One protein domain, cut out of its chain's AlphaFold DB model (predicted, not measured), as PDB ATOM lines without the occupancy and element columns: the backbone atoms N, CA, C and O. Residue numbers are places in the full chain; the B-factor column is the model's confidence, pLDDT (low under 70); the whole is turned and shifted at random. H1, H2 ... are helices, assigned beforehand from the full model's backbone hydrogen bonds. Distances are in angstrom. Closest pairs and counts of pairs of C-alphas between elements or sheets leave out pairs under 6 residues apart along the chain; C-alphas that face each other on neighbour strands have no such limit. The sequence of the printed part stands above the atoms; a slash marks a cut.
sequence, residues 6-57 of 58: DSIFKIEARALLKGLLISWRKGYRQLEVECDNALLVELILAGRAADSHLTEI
ATOM      1  N   ASP A   6      25.141  10.802  92.015       69.06
ATOM      2  CA  ASP A   6      24.110  10.012  91.323       69.06
ATOM      3  C   ASP A   6      24.120   8.520  91.687       69.06
ATOM      4  O   ASP A   6      23.084   7.853  91.680       69.06
ATOM      5  N   SER A   7      25.301   7.966  91.962       81.12
ATOM      6  CA  SER A   7      25.451   6.560  92.336       81.12
ATOM      7  C   SER A   7      25.040   6.303  93.784       81.12
ATOM      8  O   SER A   7      24.415   5.278  94.039       81.12
ATOM      9  N   ILE A   8      25.300   7.248  94.694       86.62
ATOM     10  CA  ILE A   8      24.882   7.174  96.102       86.62
ATOM     11  C   ILE A   8      23.357   7.249  96.183       86.62
ATOM     12  O   ILE A   8      22.723   6.326  96.691       86.62
ATOM     13  N   PHE A   9      22.763   8.257  95.535       87.06
ATOM     14  CA  PHE A   9      21.312   8.430  95.488       87.06
ATOM     15  C   PHE A   9      20.587   7.176  94.971       87.06
ATOM     16  O   PHE A   9      19.630   6.691  95.574       87.06
ATOM     17  N   LYS A  10      21.065   6.588  93.864       87.81
ATOM     18  CA  LYS A  10      20.471   5.366  93.289       87.81
ATOM     19  C   LYS A  10      20.590   4.152  94.212       87.81
ATOM     20  O   LYS A  10      19.719   3.280  94.166       87.81
ATOM     21  N   ILE A  11      21.664   4.048  94.993       91.00
ATOM     22  CA  ILE A  11      21.852   2.951  95.949       91.00
ATOM     23  C   ILE A  11      20.855   3.087  97.099       91.00
ATOM     24  O   ILE A  11      20.143   2.124  97.388       91.00
ATOM     25  N   GLU A  12      20.744   4.277  97.686       91.62
ATOM     26  CA  GLU A  12      19.816   4.560  98.787       91.62
ATOM     27  C   GLU A  12      18.358   4.370  98.360       91.62
ATOM     28  O   GLU A  12      17.610   3.643  99.014       91.62
ATOM     29  N   ALA A  13      17.976   4.894  97.191       90.00
ATOM     30  CA  ALA A  13      16.631   4.715  96.648       90.00
ATOM     31  C   ALA A  13      16.275   3.233  96.444       90.00
ATOM     32  O   ALA A  13      15.170   2.789  96.767       90.00
ATOM     33  N   ARG A  14      17.223   2.428  95.942       91.44
ATOM     34  CA  ARG A  14      17.031   0.976  95.788       91.44
ATOM     35  C   ARG A  14      16.915   0.263  97.129       91.44
ATOM     36  O   ARG A  14      16.141  -0.690  97.223       91.44
ATOM     37  N   ALA A  15      17.697   0.664  98.129       91.94
ATOM     38  CA  ALA A  15      17.642   0.077  99.465       91.94
ATOM     39  C   ALA A  15      16.272   0.329 100.108       91.94
ATOM     40  O   ALA A  15      15.621  -0.617 100.553       91.94
ATOM     41  N   LEU A  16      15.794   1.571 100.040       92.12
ATOM     42  CA  LEU A  16      14.499   1.972 100.570       92.12
ATOM     43  C   LEU A  16      13.340   1.238  99.878       92.12
ATOM     44  O   LEU A  16      12.511   0.628 100.552       92.12
ATOM     45  N   LEU A  17      13.322   1.190  98.539       90.88
ATOM     46  CA  LEU A  17      12.279   0.477  97.790       90.88
ATOM     47  C   LEU A  17      12.232  -1.020  98.139       90.88
ATOM     48  O   LEU A  17      11.154  -1.590  98.321       90.88
ATOM     49  N   LYS A  18      13.396  -1.670  98.261       93.94
ATOM     50  CA  LYS A  18      13.476  -3.077  98.684       93.94
ATOM     51  C   LYS A  18      12.939  -3.269 100.101       93.94
ATOM     52  O   LYS A  18      12.199  -4.225 100.325       93.94
ATOM     53  N   GLY A  19      13.285  -2.375 101.028       92.88
ATOM     54  CA  GLY A  19      12.778  -2.392 102.400       92.88
ATOM     55  C   GLY A  19      11.253  -2.309 102.446       92.88
ATOM     56  O   GLY A  19      10.610  -3.175 103.038       92.88
ATOM     57  N   LEU A  20      10.667  -1.346 101.729       91.31
ATOM     58  CA  LEU A  20       9.213  -1.184 101.632       91.31
ATOM     59  C   LEU A  20       8.524  -2.428 101.050       91.31
ATOM     60  O   LEU A  20       7.535  -2.902 101.611       91.31
ATOM     61  N   LEU A  21       9.063  -3.007  99.970       93.88
ATOM     62  CA  LEU A  21       8.517  -4.226  99.356       93.88
ATOM     63  C   LEU A  21       8.548  -5.428 100.308       93.88
ATOM     64  O   LEU A  21       7.584  -6.196 100.368       93.88
ATOM     65  N   ILE A  22       9.646  -5.611 101.044       96.44
ATOM     66  CA  ILE A  22       9.771  -6.687 102.035       96.44
ATOM     67  C   ILE A  22       8.743  -6.490 103.146       96.44
ATOM     68  O   ILE A  22       8.031  -7.433 103.494       96.44
ATOM     69  N   SER A  23       8.634  -5.275 103.674       95.06
ATOM     70  CA  SER A  23       7.699  -4.961 104.748       95.06
ATOM     71  C   SER A  23       6.243  -5.153 104.326       95.06
ATOM     72  O   SER A  23       5.468  -5.761 105.064       95.06
ATOM     73  N   TRP A  24       5.896  -4.748 103.103       93.81
ATOM     74  CA  TRP A  24       4.577  -4.990 102.522       93.81
ATOM     75  C   TRP A  24       4.252  -6.482 102.425       93.81
ATOM     76  O   TRP A  24       3.181  -6.914 102.849       93.81
ATOM     77  N   ARG A  25       5.190  -7.293 101.915       96.94
ATOM     78  CA  ARG A  25       5.029  -8.757 101.820       96.94
ATOM     79  C   ARG A  25       4.886  -9.424 103.187       96.94
ATOM     80  O   ARG A  25       4.215 -10.445 103.285       96.94
ATOM     81  N   LYS A  26       5.488  -8.851 104.231       96.62
ATOM     82  CA  LYS A  26       5.328  -9.297 105.624       96.62
ATOM     83  C   LYS A  26       4.025  -8.823 106.279       96.62
ATOM     84  O   LYS A  26       3.751  -9.207 107.408       96.62
ATOM     85  N   GLY A  27       3.222  -8.014 105.586       96.81
ATOM     86  CA  GLY A  27       1.954  -7.499 106.096       96.81
ATOM     87  C   GLY A  27       2.086  -6.275 107.003       96.81
ATOM     88  O   GLY A  27       1.080  -5.840 107.562       96.81
ATOM     89  N   TYR A  28       3.277  -5.680 107.133       96.00
ATOM     90  CA  TYR A  28       3.427  -4.419 107.855       96.00
ATOM     91  C   TYR A  28       2.776  -3.292 107.052       96.00
ATOM     92  O   TYR A  28       3.107  -3.062 105.888       96.00
ATOM     93  N   ARG A  29       1.816  -2.605 107.676       89.75
ATOM     94  CA  ARG A  29       1.056  -1.506 107.057       89.75
ATOM     95  C   ARG A  29       1.482  -0.125 107.541       89.75
ATOM     96  O   ARG A  29       1.177   0.859 106.880       89.75
ATOM     97  N   GLN A  30       2.199  -0.069 108.658       92.81
ATOM     98  CA  GLN A  30       2.735   1.150 109.243       92.81
ATOM     99  C   GLN A  30       4.241   0.971 109.422       92.81
ATOM    100  O   GLN A  30       4.681  -0.023 109.998       92.81
ATOM    101  N   LEU A  31       5.011   1.899 108.862       89.25
ATOM    102  CA  LEU A  31       6.470   1.888 108.864       89.25
ATOM    103  C   LEU A  31       6.959   3.305 109.123       89.25
ATOM    104  O   LEU A  31       6.406   4.258 108.575       89.25
ATOM    105  N   GLU A  32       8.015   3.411 109.914       90.81
ATOM    106  CA  GLU A  32       8.820   4.616 110.025       90.81
ATOM    107  C   GLU A  32      10.049   4.444 109.132       90.81
ATOM    108  O   GLU A  32      10.657   3.370 109.092       90.81
ATOM    109  N   VAL A  33      10.365   5.475 108.354       87.56
ATOM    110  CA  VAL A  33      11.517   5.483 107.453       87.56
ATOM    111  C   VAL A  33      12.485   6.535 107.961       87.56
ATOM    112  O   VAL A  33      12.219   7.727 107.849       87.56
ATOM    113  N   GLU A  34      13.615   6.083 108.490       89.25
ATOM    114  CA  GLU A  34      14.737   6.945 108.839       89.25
ATOM    115  C   GLU A  34      15.664   7.057 107.622       89.25
ATOM    116  O   GLU A  34      16.228   6.065 107.154       89.25
ATOM    117  N   CYS A  35      15.760   8.258 107.051       86.81
ATOM    118  CA  CYS A  35      16.575   8.546 105.876       86.81
ATOM    119  C   CYS A  35      17.185   9.943 106.020       86.81
ATOM    120  O   CYS A  35      16.466  10.919 106.221       86.81
ATOM    121  N   ASP A  36      18.508  10.036 105.910       88.62
ATOM    122  CA  ASP A  36      19.273  11.287 105.953       88.62
ATOM    123  C   ASP A  36      19.323  12.005 104.590       88.62
ATOM    124  O   ASP A  36      19.731  13.164 104.493       88.62
ATOM    125  N   ASN A  37      18.848  11.346 103.532       88.56
ATOM    126  CA  ASN A  37      18.733  11.917 102.201       88.56
ATOM    127  C   ASN A  37      17.373  12.602 102.003       88.56
ATOM    128  O   ASN A  37      16.406  12.001 101.533       88.56
ATOM    129  N   ALA A  38      17.321  13.899 102.314       88.50
ATOM    130  CA  ALA A  38      16.109  14.709 102.185       88.50
ATOM    131  C   ALA A  38      15.481  14.656 100.777       88.50
ATOM    132  O   ALA A  38      14.263  14.580 100.648       88.50
ATOM    133  N   LEU A  39      16.291  14.629  99.709       88.31
ATOM    134  CA  LEU A  39      15.778  14.580  98.334       88.31
ATOM    135  C   LEU A  39      15.088  13.245  98.024       88.31
ATOM    136  O   LEU A  39      14.120  13.204  97.265       88.31
ATOM    137  N   LEU A  40      15.565  12.151  98.621       87.31
ATOM    138  CA  LEU A  40      14.931  10.845  98.486       87.31
ATOM    139  C   LEU A  40      13.575  10.810  99.202       87.31
ATOM    140  O   LEU A  40      12.614  10.280  98.644       87.31
ATOM    141  N   VAL A  41      13.488  11.406 100.394       87.50
ATOM    142  CA  VAL A  41      12.231  11.534 101.149       87.50
ATOM    143  C   VAL A  41      11.197  12.321 100.344       87.50
ATOM    144  O   VAL A  41      10.095  11.820 100.117       87.50
ATOM    145  N   GLU A  42      11.568  13.496  99.835       87.94
ATOM    146  CA  GLU A  42      10.691  14.329  99.001       87.94
ATOM    147  C   GLU A  42      10.208  13.588  97.747       87.94
ATOM    148  O   GLU A  42       9.022  13.620  97.422       87.94
ATOM    149  N   LEU A  43      11.092  12.844  97.068       86.56
ATOM    150  CA  LEU A  43      10.726  12.068  95.880       86.56
ATOM    151  C   LEU A  43       9.654  11.007  96.181       86.56
ATOM    152  O   LEU A  43       8.738  10.811  95.381       86.56
ATOM    153  N   ILE A  44       9.754  10.320  97.322       84.00
ATOM    154  CA  ILE A  44       8.775   9.301  97.733       84.00
ATOM    155  C   ILE A  44       7.424   9.949  98.042       84.00
ATOM    156  O   ILE A  44       6.387   9.437  97.617       84.00
ATOM    157  N   LEU A  45       7.432  11.073  98.765       83.81
ATOM    158  CA  LEU A  45       6.219  11.814  99.108       83.81
ATOM    159  C   LEU A  45       5.525  12.352  97.849       83.81
ATOM    160  O   LEU A  45       4.319  12.162  97.687       83.81
ATOM    161  N   ALA A  46       6.290  12.934  96.924       83.06
ATOM    162  CA  ALA A  46       5.787  13.444  95.652       83.06
ATOM    163  C   ALA A  46       5.234  12.329  94.750       83.06
ATOM    164  O   ALA A  46       4.163  12.483  94.164       83.06
ATOM    165  N   GLY A  47       5.916  11.179  94.675       75.19
ATOM    166  CA  GLY A  47       5.411  10.009  93.952       75.19
ATOM    167  C   GLY A  47       4.065   9.523  94.499       75.19
ATOM    168  O   GLY A  47       3.173   9.177  93.730       75.19
ATOM    169  N   ARG A  48       3.877   9.579  95.823       62.47
ATOM    170  CA  ARG A  48       2.603   9.238  96.472       62.47
ATOM    171  C   ARG A  48       1.482  10.218  96.124       62.47
ATOM    172  O   ARG A  48       0.356   9.781  95.915       62.47
ATOM    173  N   ALA A  49       1.787  11.517  96.065       61.19
ATOM    174  CA  ALA A  49       0.816  12.554  95.715       61.19
ATOM    175  C   ALA A  49       0.269  12.373  94.285       61.19
ATOM    176  O   ALA A  49      -0.928  12.557  94.050       61.19
ATOM    177  N   ALA A  50       1.126  11.955  93.348       60.50
ATOM    178  CA  ALA A  50       0.728  11.652  91.974       60.50
ATOM    179  C   ALA A  50      -0.240  10.454  91.888       60.50
ATOM    180  O   ALA A  50      -1.233  10.532  91.166       60.50
ATOM    181  N   ASP A  51      -0.005   9.390  92.663       58.09
ATOM    182  CA  ASP A  51      -0.900   8.223  92.709       58.09
ATOM    183  C   ASP A  51      -2.263   8.552  93.349       58.09
ATOM    184  O   ASP A  51      -3.297   8.080  92.877       58.09
ATOM    185  N   SER A  52      -2.306   9.394  94.391       56.53
ATOM    186  CA  SER A  52      -3.565   9.751  95.068       56.53
ATOM    187  C   SER A  52      -4.518  10.599  94.220       56.53
ATOM    188  O   SER A  52      -5.734  10.433  94.331       56.53
ATOM    189  N   HIS A  53      -3.998  11.459  93.339       53.91
ATOM    190  CA  HIS A  53      -4.841  12.238  92.424       53.91
ATOM    191  C   HIS A  53      -5.478  11.390  91.314       53.91
ATOM    192  O   HIS A  53      -6.501  11.781  90.759       53.91
ATOM    193  N   LEU A  54      -4.925  10.215  91.007       50.50
ATOM    194  CA  LEU A  54      -5.513   9.283  90.041       50.50
ATOM    195  C   LEU A  54      -6.778   8.615  90.603       50.50
ATOM    196  O   LEU A  54      -7.760   8.432  89.886       50.50
ATOM    197  N   THR A  55      -6.786   8.314  91.903       48.12
ATOM    198  CA  THR A  55      -7.952   7.750  92.601       48.12
ATOM    199  C   THR A  55      -9.101   8.736  92.822       48.12
ATOM    200  O   THR A  55     -10.222   8.294  93.036       48.12
ATOM    201  N   GLU A  56      -8.861  10.047  92.764       50.50
ATOM    202  CA  GLU A  56      -9.910  11.070  92.940       50.50
ATOM    203  C   GLU A  56     -10.745  11.316  91.669       50.50
ATOM    204  O   GLU A  56     -11.803  11.937  91.734       50.50
ATOM    205  N   ILE A  57     -10.283  10.823  90.513       51.00
ATOM    206  CA  ILE A  57     -10.922  11.006  89.195       51.00
ATOM    207  C   ILE A  57     -11.626   9.706  88.725       51.00
ATOM    208  O   ILE A  57     -12.041   9.602  87.573       51.00
TER     209      ILE A  57
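This is residues 6 to 57 of the 58 residues of the protein "RNase H type-1 domain-containing protein" of Gossypium schwendimanii (UniProt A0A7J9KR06). What shape is this? Two helices, H1 and H2, make an open V, meeting near their first residues, and the long link of residues 26 to 37 folds back from the last residue of H1 to the first residue of H2. Residues 45 to 57, of which 45 to 55 belong to H2, stick out. What builds it? The 52 printed residues, all helix in class with no named strand, are loose, with a radius of gyration of the C-alphas of 12.5 A and spans of 37 by 27 by 15 A.

Where do the helices meet? H1, residues 6 to 25, only just touches H2, residues 38 to 55, with 3 pairs of C-alphas within 8 A; the closest, of Ala 13 and Leu 40, are 6.6 A apart. H1 touches with residues 9 to 13 alone, H2 with residue 40 alone. How are they tilted? They run the same way at a steep tilt of 51 degrees. What of their backbones? Every O i to N i+4 pair is within hydrogen-bond range in H1, 12 of 14 in H2.

Where is H1? It runs 28.7 A from C-alpha 6 at (24.110, 10.012, 91.323). And H2? It runs 26.8 A to C-alpha 55 at (-7.952, 7.750, 92.601).

How large? The farthest C-alphas, of Ser 7 and Ile 57, are 36.8 A apart; the printed part has no cut, and the link H1 to H2 is long. Where is confidence low? Residues 6 and 48 to 57 have pLDDT under 70.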